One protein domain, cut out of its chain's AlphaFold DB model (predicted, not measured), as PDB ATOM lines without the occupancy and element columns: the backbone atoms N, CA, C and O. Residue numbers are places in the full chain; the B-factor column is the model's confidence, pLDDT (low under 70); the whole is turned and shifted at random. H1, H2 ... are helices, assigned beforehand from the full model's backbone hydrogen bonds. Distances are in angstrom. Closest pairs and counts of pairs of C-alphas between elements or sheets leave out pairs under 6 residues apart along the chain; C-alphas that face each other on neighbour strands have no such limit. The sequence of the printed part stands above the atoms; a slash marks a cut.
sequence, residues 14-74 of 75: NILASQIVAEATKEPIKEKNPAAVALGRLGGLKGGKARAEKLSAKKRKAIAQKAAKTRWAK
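Overview. This is residues 14 to 74 of the 75 residues of an uncharacterized protein of Thermodesulfovibrio sp. RBG_19FT_COMBO_42_12 (UniProt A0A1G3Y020). An open U of three separate helices with an empty middle: long H2 is the base, H3 makes one arm, and the link of residues 26 to 33 makes the other, with H1 turned inward at its tip. The 61 printed residues hold three named helices, H1, H2, H3 along the chain, and no named strand; the class is all helix. The whole is extended, radius of gyration of the C-alphas 19.3 A, and only just flat, spanning 52 by 35 by 11 A.

Along the chain. H2, residues 34 to 53, runs 29.1 A from C-alpha 34 at (313.354, -27.678, -37.632). H3, residues 57 to 72, runs 22.6 A to C-alpha 72 at (296.939, -11.561, -6.249). H1, residues 14 to 25, runs 16.7 A from C-alpha 14 at (318.646, -18.703, -20.159).

Arrangement. H2 is apart from H3 and from H1, with no C-alphas within 8 A. H1 and H3 are apart too. In H1, H2 and H3 every O i to N i+4 pair is within hydrogen-bond range.

Size, cuts and confidence. The C-alphas farthest apart, of Lys 26 and Lys 58, are 52.2 A apart. The printed part has no cut. The link H2 to H3 is tight, H1 to H2 short. No printed residue is under pLDDT 70.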
ATOM      1  N   ASN A  14     318.885 -17.280 -19.921       92.94
ATOM      2  CA  ASN A  14     318.646 -18.703 -20.159       92.94
ATOM      3  C   ASN A  14     319.541 -19.223 -21.281       92.94
ATOM      4  O   ASN A  14     320.112 -20.310 -21.186       92.94
ATOM      5  N   ILE A  15     319.688 -18.428 -22.341       90.38
ATOM      6  CA  ILE A  15     320.572 -18.777 -23.451       90.38
ATOM      7  C   ILE A  15     322.026 -18.767 -22.964       90.38
ATOM      8  O   ILE A  15     322.747 -19.728 -23.221       90.38
ATOM      9  N   LEU A  16     322.438 -17.754 -22.195       91.81
ATOM     10  CA  LEU A  16     323.775 -17.680 -21.602       91.81
ATOM     11  C   LEU A  16     324.063 -18.885 -20.695       91.81
ATOM     12  O   LEU A  16     325.118 -19.498 -20.821       91.81
ATOM     13  N   ALA A  17     323.118 -19.271 -19.834       92.06
ATOM     14  CA  ALA A  17     323.254 -20.443 -18.974       92.06
ATOM     15  C   ALA A  17     323.459 -21.725 -19.797       92.06
ATOM     16  O   ALA A  17     324.376 -22.494 -19.519       92.06
ATOM     17  N   SER A  18     322.664 -21.928 -20.855       90.06
ATOM     18  CA  SER A  18     322.841 -23.084 -21.746       90.06
ATOM     19  C   SER A  18     324.187 -23.077 -22.481       90.06
ATOM     20  O   SER A  18     324.796 -24.132 -22.637       90.06
ATOM     21  N   GLN A  19     324.681 -21.898 -22.878       90.31
ATOM     22  CA  GLN A  19     326.000 -21.734 -23.495       90.31
ATOM     23  C   GLN A  19     327.129 -22.078 -22.516       90.31
ATOM     24  O   GLN A  19     328.047 -22.796 -22.895       90.31
ATOM     25  N   ILE A  20     327.045 -21.614 -21.263       92.12
ATOM     26  CA  ILE A  20     328.040 -21.902 -20.217       92.12
ATOM     27  C   ILE A  20     328.106 -23.402 -19.926       92.12
ATOM     28  O   ILE A  20     329.199 -23.952 -19.834       92.12
ATOM     29  N   VAL A  21     326.956 -24.072 -19.803       92.31
ATOM     30  CA  VAL A  21     326.916 -25.523 -19.564       92.31
ATOM     31  C   VAL A  21     327.562 -26.277 -20.723       92.31
ATOM     32  O   VAL A  21     328.425 -27.109 -20.477       92.31
ATOM     33  N   ALA A  22     327.210 -25.942 -21.967       90.69
ATOM     34  CA  ALA A  22     327.805 -26.559 -23.152       90.69
ATOM     35  C   ALA A  22     329.329 -26.339 -23.226       90.69
ATOM     36  O   ALA A  22     330.080 -27.257 -23.555       90.69
ATOM     37  N   GLU A  23     329.801 -25.137 -22.881       90.38
ATOM     38  CA  GLU A  23     331.232 -24.817 -22.807       90.38
ATOM     39  C   GLU A  23     331.935 -25.640 -21.710       90.38
ATOM     40  O   GLU A  23     333.006 -26.198 -21.949       90.38
ATOM     41  N   ALA A  24     331.315 -25.779 -20.533       94.75
ATOM     42  CA  ALA A  24     331.869 -26.507 -19.394       94.75
ATOM     43  C   ALA A  24     331.915 -28.031 -19.605       94.75
ATOM     44  O   ALA A  24     332.891 -28.673 -19.219       94.75
ATOM     45  N   THR A  25     330.886 -28.616 -20.225       94.06
ATOM     46  CA  THR A  25     330.817 -30.063 -20.492       94.06
ATOM     47  C   THR A  25     331.490 -30.460 -21.805       94.06
ATOM     48  O   THR A  25     331.700 -31.648 -22.046       94.06
ATOM     49  N   LYS A  26     331.848 -29.484 -22.655       90.12
ATOM     50  CA  LYS A  26     332.290 -29.681 -24.047       90.12
ATOM     51  C   LYS A  26     331.265 -30.434 -24.904       90.12
ATOM     52  O   LYS A  26     331.614 -30.983 -25.949       90.12
ATOM     53  N   GLU A  27     330.004 -30.454 -24.484       87.06
ATOM     54  CA  GLU A  27     328.922 -31.043 -25.258       87.06
ATOM     55  C   GLU A  27     328.359 -30.007 -26.236       87.06
ATOM     56  O   GLU A  27     328.134 -28.850 -25.867       87.06
ATOM     57  N   PRO A  28     328.095 -30.387 -27.495       81.75
ATOM     58  CA  PRO A  28     327.484 -29.470 -28.440       81.75
ATOM     59  C   PRO A  28     326.059 -29.127 -27.997       81.75
ATOM     60  O   PRO A  28     325.283 -29.996 -27.590       81.75
ATOM     61  N   ILE A  29     325.674 -27.858 -28.159       80.69
ATOM     62  CA  ILE A  29     324.276 -27.450 -28.005       80.69
ATOM     63  C   ILE A  29     323.463 -28.214 -29.051       80.69
ATOM     64  O   ILE A  29     323.633 -28.020 -30.254       80.69
ATOM     65  N   LYS A  30     322.577 -29.097 -28.588       81.12
ATOM     66  CA  LYS A  30     321.749 -29.915 -29.472       81.12
ATOM     67  C   LYS A  30     320.805 -29.025 -30.275       81.12
ATOM     68  O   LYS A  30     319.869 -28.436 -29.727       81.12
ATOM     69  N   GLU A  31     321.026 -28.960 -31.583       82.88
ATOM     70  CA  GLU A  31     320.118 -28.266 -32.488       82.88
ATOM     71  C   GLU A  31     318.767 -28.990 -32.533       82.88
ATOM     72  O   GLU A  31     318.677 -30.219 -32.626       82.88
ATOM     73  N   LYS A  32     317.679 -28.221 -32.435       85.94
ATOM     74  CA  LYS A  32     316.328 -28.769 -32.567       85.94
ATOM     75  C   LYS A  32     316.066 -29.076 -34.036       85.94
ATOM     76  O   LYS A  32     316.312 -28.232 -34.890       85.94
ATOM     77  N   ASN A  33     315.482 -30.240 -34.319       93.62
ATOM     78  CA  ASN A  33     315.040 -30.570 -35.670       93.62
ATOM     79  C   ASN A  33     313.982 -29.538 -36.135       93.62
ATOM     80  O   ASN A  33     312.910 -29.461 -35.520       93.62
ATOM     81  N   PRO A  34     314.242 -28.758 -37.204       94.00
ATOM     82  CA  PRO A  34     313.354 -27.678 -37.632       94.00
ATOM     83  C   PRO A  34     311.979 -28.191 -38.077       94.00
ATOM     84  O   PRO A  34     310.964 -27.559 -37.777       94.00
ATOM     85  N   ALA A  35     311.918 -29.367 -38.709       95.38
ATOM     86  CA  ALA A  35     310.657 -29.986 -39.108       95.38
ATOM     87  C   ALA A  35     309.811 -30.372 -37.884       95.38
ATOM     88  O   ALA A  35     308.608 -30.113 -37.853       95.38
ATOM     89  N   ALA A  36     310.439 -30.912 -36.833       95.50
ATOM     90  CA  ALA A  36     309.747 -31.253 -35.590       95.50
ATOM     91  C   ALA A  36     309.205 -30.008 -34.864       95.50
ATOM     92  O   ALA A  36     308.093 -30.031 -34.337       95.50
ATOM     93  N   VAL A  37     309.957 -28.900 -34.875       95.75
ATOM     94  CA  VAL A  37     309.508 -27.615 -34.311       95.75
ATOM     95  C   VAL A  37     308.300 -27.075 -35.076       95.75
ATOM     96  O   VAL A  37     307.307 -26.681 -34.458       95.75
ATOM     97  N   ALA A  38     308.358 -27.084 -36.410       96.00
ATOM     98  CA  ALA A  38     307.259 -26.631 -37.256       96.00
ATOM     99  C   ALA A  38     305.990 -27.472 -37.037       96.00
ATOM    100  O   ALA A  38     304.905 -26.917 -36.841       96.00
ATOM    101  N   LEU A  39     306.133 -28.800 -36.976       97.38
ATOM    102  CA  LEU A  39     305.036 -29.729 -36.706       97.38
ATOM    103  C   LEU A  39     304.424 -29.485 -35.320       97.38
ATOM    104  O   LEU A  39     303.205 -29.352 -35.196       97.38
ATOM    105  N   GLY A  40     305.256 -29.352 -34.283       96.62
ATOM    106  CA  GLY A  40     304.796 -29.060 -32.924       96.62
ATOM    107  C   GLY A  40     304.012 -27.749 -32.839       96.62
ATOM    108  O   GLY A  40     302.949 -27.696 -32.216       96.62
ATOM    109  N   ARG A  41     304.478 -26.701 -33.532       96.50
ATOM    110  CA  ARG A  41     303.760 -25.423 -33.635       96.50
ATOM    111  C   ARG A  41     302.401 -25.594 -34.315       96.50
ATOM    112  O   ARG A  41     301.404 -25.105 -33.784       96.50
ATOM    113  N   LEU A  42     302.346 -26.287 -35.453       97.12
ATOM    114  CA  LEU A  42     301.100 -26.552 -36.179       97.12
ATOM    115  C   LEU A  42     300.077 -27.271 -35.280       97.12
ATOM    116  O   LEU A  42     298.924 -26.845 -35.172       97.12
ATOM    117  N   GLY A  43     300.519 -28.322 -34.582       97.25
ATOM    118  CA  GLY A  43     299.692 -29.071 -33.637       97.25
ATOM    119  C   GLY A  43     299.200 -28.210 -32.473       97.25
ATOM    120  O   GLY A  43     298.019 -28.259 -32.128       97.25
ATOM    121  N   GLY A  44     300.068 -27.364 -31.912       96.69
ATOM    122  CA  GLY A  44     299.723 -26.437 -30.833       96.69
ATOM    123  C   GLY A  44     298.677 -25.396 -31.238       96.69
ATOM    124  O   GLY A  44     297.728 -25.163 -30.491       96.69
ATOM    125  N   LEU A  45     298.795 -24.820 -32.439       96.25
ATOM    126  CA  LEU A  45     297.819 -23.859 -32.967       96.25
ATOM    127  C   LEU A  45     296.432 -24.496 -33.137       96.25
ATOM    128  O   LEU A  45     295.425 -23.913 -32.729       96.25
ATOM    129  N   LYS A  46     296.380 -25.725 -33.662       97.12
ATOM    130  CA  LYS A  46     295.130 -26.488 -33.802       97.12
ATOM    131  C   LYS A  46     294.549 -26.883 -32.440       97.12
ATOM    132  O   LYS A  46     293.370 -26.650 -32.172       97.12
ATOM    133  N   GLY A  47     295.371 -27.461 -31.566       96.56
ATOM    134  CA  GLY A  47     294.957 -27.964 -30.256       96.56
ATOM    135  C   GLY A  47     294.518 -26.858 -29.297       96.56
ATOM    136  O   GLY A  47     293.534 -27.024 -28.577       96.56
ATOM    137  N   GLY A  48     295.195 -25.707 -29.321       95.50
ATOM    138  CA  GLY A  48     294.849 -24.540 -28.510       95.50
ATOM    139  C   GLY A  48     293.461 -23.998 -28.838       95.50
ATOM    140  O   GLY A  48     292.644 -23.823 -27.930       95.50
ATOM    141  N   LYS A  49     293.160 -23.816 -30.132       94.75
ATOM    142  CA  LYS A  49     291.830 -23.396 -30.597       94.75
ATOM    143  C   LYS A  49     290.754 -24.413 -30.210       94.75
ATOM    144  O   LYS A  49     289.783 -24.047 -29.554       94.75
ATOM    145  N   ALA A  50     290.979 -25.695 -30.501       95.94
ATOM    146  CA  ALA A  50     290.034 -26.757 -30.154       95.94
ATOM    147  C   ALA A  50     289.765 -26.834 -28.638       95.94
ATOM    148  O   ALA A  50     288.633 -27.049 -28.203       95.94
ATOM    149  N   ARG A  51     290.790 -26.634 -27.801       94.94
ATOM    150  CA  ARG A  51     290.630 -26.572 -26.341       94.94
ATOM    151  C   ARG A  51     289.803 -25.362 -25.912       94.94
ATOM    152  O   ARG A  51     288.993 -25.496 -24.999       94.94
ATOM    153  N   ALA A  52     290.013 -24.202 -26.531       91.69
ATOM    154  CA  ALA A  52     289.260 -22.992 -26.218       91.69
ATOM    155  C   ALA A  52     287.769 -23.143 -26.563       91.69
ATOM    156  O   ALA A  52     286.924 -22.797 -25.740       91.69
ATOM    157  N   GLU A  53     287.452 -23.727 -27.721       94.00
ATOM    158  CA  GLU A  53     286.076 -23.989 -28.168       94.00
ATOM    159  C   GLU A  53     285.352 -25.003 -27.269       94.00
ATOM    160  O   GLU A  53     284.181 -24.823 -26.940       94.00
ATOM    161  N   LYS A  54     286.058 -26.032 -26.781       95.69
ATOM    162  CA  LYS A  54     285.498 -27.029 -25.850       95.69
ATOM    163  C   LYS A  54     285.175 -26.477 -24.453       95.69
ATOM    164  O   LYS A  54     284.521 -27.159 -23.659       95.69
ATOM    165  N   LEU A  55     285.655 -25.286 -24.088       95.38
ATOM    166  CA  LEU A  55     285.421 -24.712 -22.762       95.38
ATOM    167  C   LEU A  55     284.098 -23.940 -22.705       95.38
ATOM    168  O   LEU A  55     283.943 -22.873 -23.297       95.38
ATOM    169  N   SER A  56     283.177 -24.412 -21.864       96.19
ATOM    170  CA  SER A  56     281.952 -23.670 -21.552       96.19
ATOM    171  C   SER A  56     282.247 -22.340 -20.847       96.19
ATOM    172  O   SER A  56     283.282 -22.170 -20.194       96.19
ATOM    173  N   ALA A  57     281.308 -21.391 -20.919       94.62
ATOM    174  CA  ALA A  57     281.430 -20.089 -20.257       94.62
ATOM    175  C   ALA A  57     281.707 -20.214 -18.744       94.62
ATOM    176  O   ALA A  57     282.584 -19.531 -18.214       94.62
ATOM    177  N   LYS A  58     281.040 -21.160 -18.062       96.19
ATOM    178  CA  LYS A  58     281.265 -21.455 -16.635       96.19
ATOM    179  C   LYS A  58     282.703 -21.905 -16.366       96.19
ATOM    180  O   LYS A  58     283.340 -21.395 -15.447       96.19
ATOM    181  N   LYS A  59     283.236 -22.822 -17.186       96.19
ATOM    182  CA  LYS A  59     284.622 -23.302 -17.053       96.19
ATOM    183  C   LYS A  59     285.629 -22.183 -17.333       96.19
ATOM    184  O   LYS A  59     286.581 -22.033 -16.571       96.19
ATOM    185  N   ARG A  60     285.399 -21.355 -18.361       95.06
ATOM    186  CA  ARG A  60     286.242 -20.180 -18.651       95.06
ATOM    187  C   ARG A  60     286.276 -19.203 -17.473       95.06
ATOM    188  O   ARG A  60     287.362 -18.810 -17.050       95.06
ATOM    189  N   LYS A  61     285.117 -18.886 -16.885       96.25
ATOM    190  CA  LYS A  61     285.008 -18.020 -15.696       96.25
ATOM    191  C   LYS A  61     285.782 -18.585 -14.503       96.25
ATOM    192  O   LYS A  61     286.540 -17.853 -13.872       96.25
ATOM    193  N   ALA A  62     285.643 -19.882 -14.225       97.12
ATOM    194  CA  ALA A  62     286.355 -20.535 -13.127       97.12
ATOM    195  C   ALA A  62     287.885 -20.485 -13.304       97.12
ATOM    196  O   ALA A  62     288.607 -20.181 -12.354       97.12
ATOM    197  N   ILE A  63     288.386 -20.725 -14.524       96.12
ATOM    198  CA  ILE A  63     289.819 -20.622 -14.844       96.12
ATOM    199  C   ILE A  63     290.321 -19.189 -14.618       96.12
ATOM    200  O   ILE A  63     291.347 -19.005 -13.966       96.12
ATOM    201  N   ALA A  64     289.586 -18.180 -15.098       95.69
ATOM    202  CA  ALA A  64     289.958 -16.775 -14.935       95.69
ATOM    203  C   ALA A  64     290.000 -16.350 -13.456       95.69
ATOM    204  O   ALA A  64     290.966 -15.728 -13.018       95.69
ATOM    205  N   GLN A  65     288.997 -16.742 -12.665       97.00
ATOM    206  CA  GLN A  65     288.970 -16.478 -11.224       97.00
ATOM    207  C   GLN A  65     290.141 -17.147 -10.500       97.00
ATOM    208  O   GLN A  65     290.781 -16.512  -9.664       97.00
ATOM    209  N   LYS A  66     290.453 -18.408 -10.831       96.69
ATOM    210  CA  LYS A  66     291.606 -19.120 -10.264       96.69
ATOM    211  C   LYS A  66     292.914 -18.398 -10.594       96.69
ATOM    212  O   LYS A  66     293.707 -18.159  -9.692       96.69
ATOM    213  N   ALA A  67     293.102 -17.995 -11.851       96.00
ATOM    214  CA  ALA A  67     294.287 -17.259 -12.286       96.00
ATOM    215  C   ALA A  67     294.440 -15.914 -11.554       96.00
ATOM    216  O   ALA A  67     295.528 -15.592 -11.084       96.00
ATOM    217  N   ALA A  68     293.346 -15.158 -11.400       96.50
ATOM    218  CA  ALA A  68     293.351 -13.899 -10.659       96.50
ATOM    219  C   ALA A  68     293.720 -14.108  -9.185       96.50
ATOM    220  O   ALA A  68     294.613 -13.430  -8.686       96.50
ATOM    221  N   LYS A  69     293.095 -15.083  -8.507       96.38
ATOM    222  CA  LYS A  69     293.425 -15.426  -7.116       96.38
ATOM    223  C   LYS A  69     294.903 -15.774  -6.966       96.38
ATOM    224  O   LYS A  69     295.556 -15.210  -6.104       96.38
ATOM    225  N   THR A  70     295.457 -16.629  -7.827       95.94
ATOM    226  CA  THR A  70     296.885 -16.985  -7.775       95.94
ATOM    227  C   THR A  70     297.798 -15.779  -7.991       95.94
ATOM    228  O   THR A  70     298.806 -15.659  -7.303       95.94
ATOM    229  N   ARG A  71     297.448 -14.875  -8.916       95.12
ATOM    230  CA  ARG A  71     298.238 -13.664  -9.181       95.12
ATOM    231  C   ARG A  71     298.249 -12.709  -7.987       95.12
ATOM    232  O   ARG A  71     299.287 -12.133  -7.692       95.12
ATOM    233  N   TRP A  72     297.104 -12.534  -7.330       95.25
ATOM    234  CA  TRP A  72     296.939 -11.561  -6.249       95.25
ATOM    235  C   TRP A  72     297.189 -12.127  -4.846       95.25
ATOM    236  O   TRP A  72     297.397 -11.345  -3.938       95.25
ATOM    237  N   ALA A  73     297.222 -13.451  -4.657       91.06
ATOM    238  CA  ALA A  73     297.481 -14.078  -3.354       91.06
ATOM    239  C   ALA A  73     298.941 -13.973  -2.875       91.06
ATOM    240  O   ALA A  73     299.223 -14.286  -1.725       91.06
ATOM    241  N   LYS A  74     299.872 -13.600  -3.761       75.38
ATOM    242  CA  LYS A  74     301.288 -13.346  -3.432       75.38
ATOM    243  C   LYS A  74     301.623 -11.856  -3.314       75.38
ATOM    244  O   LYS A  74     302.800 -11.517  -3.219       75.38
TER     245      LYS A  74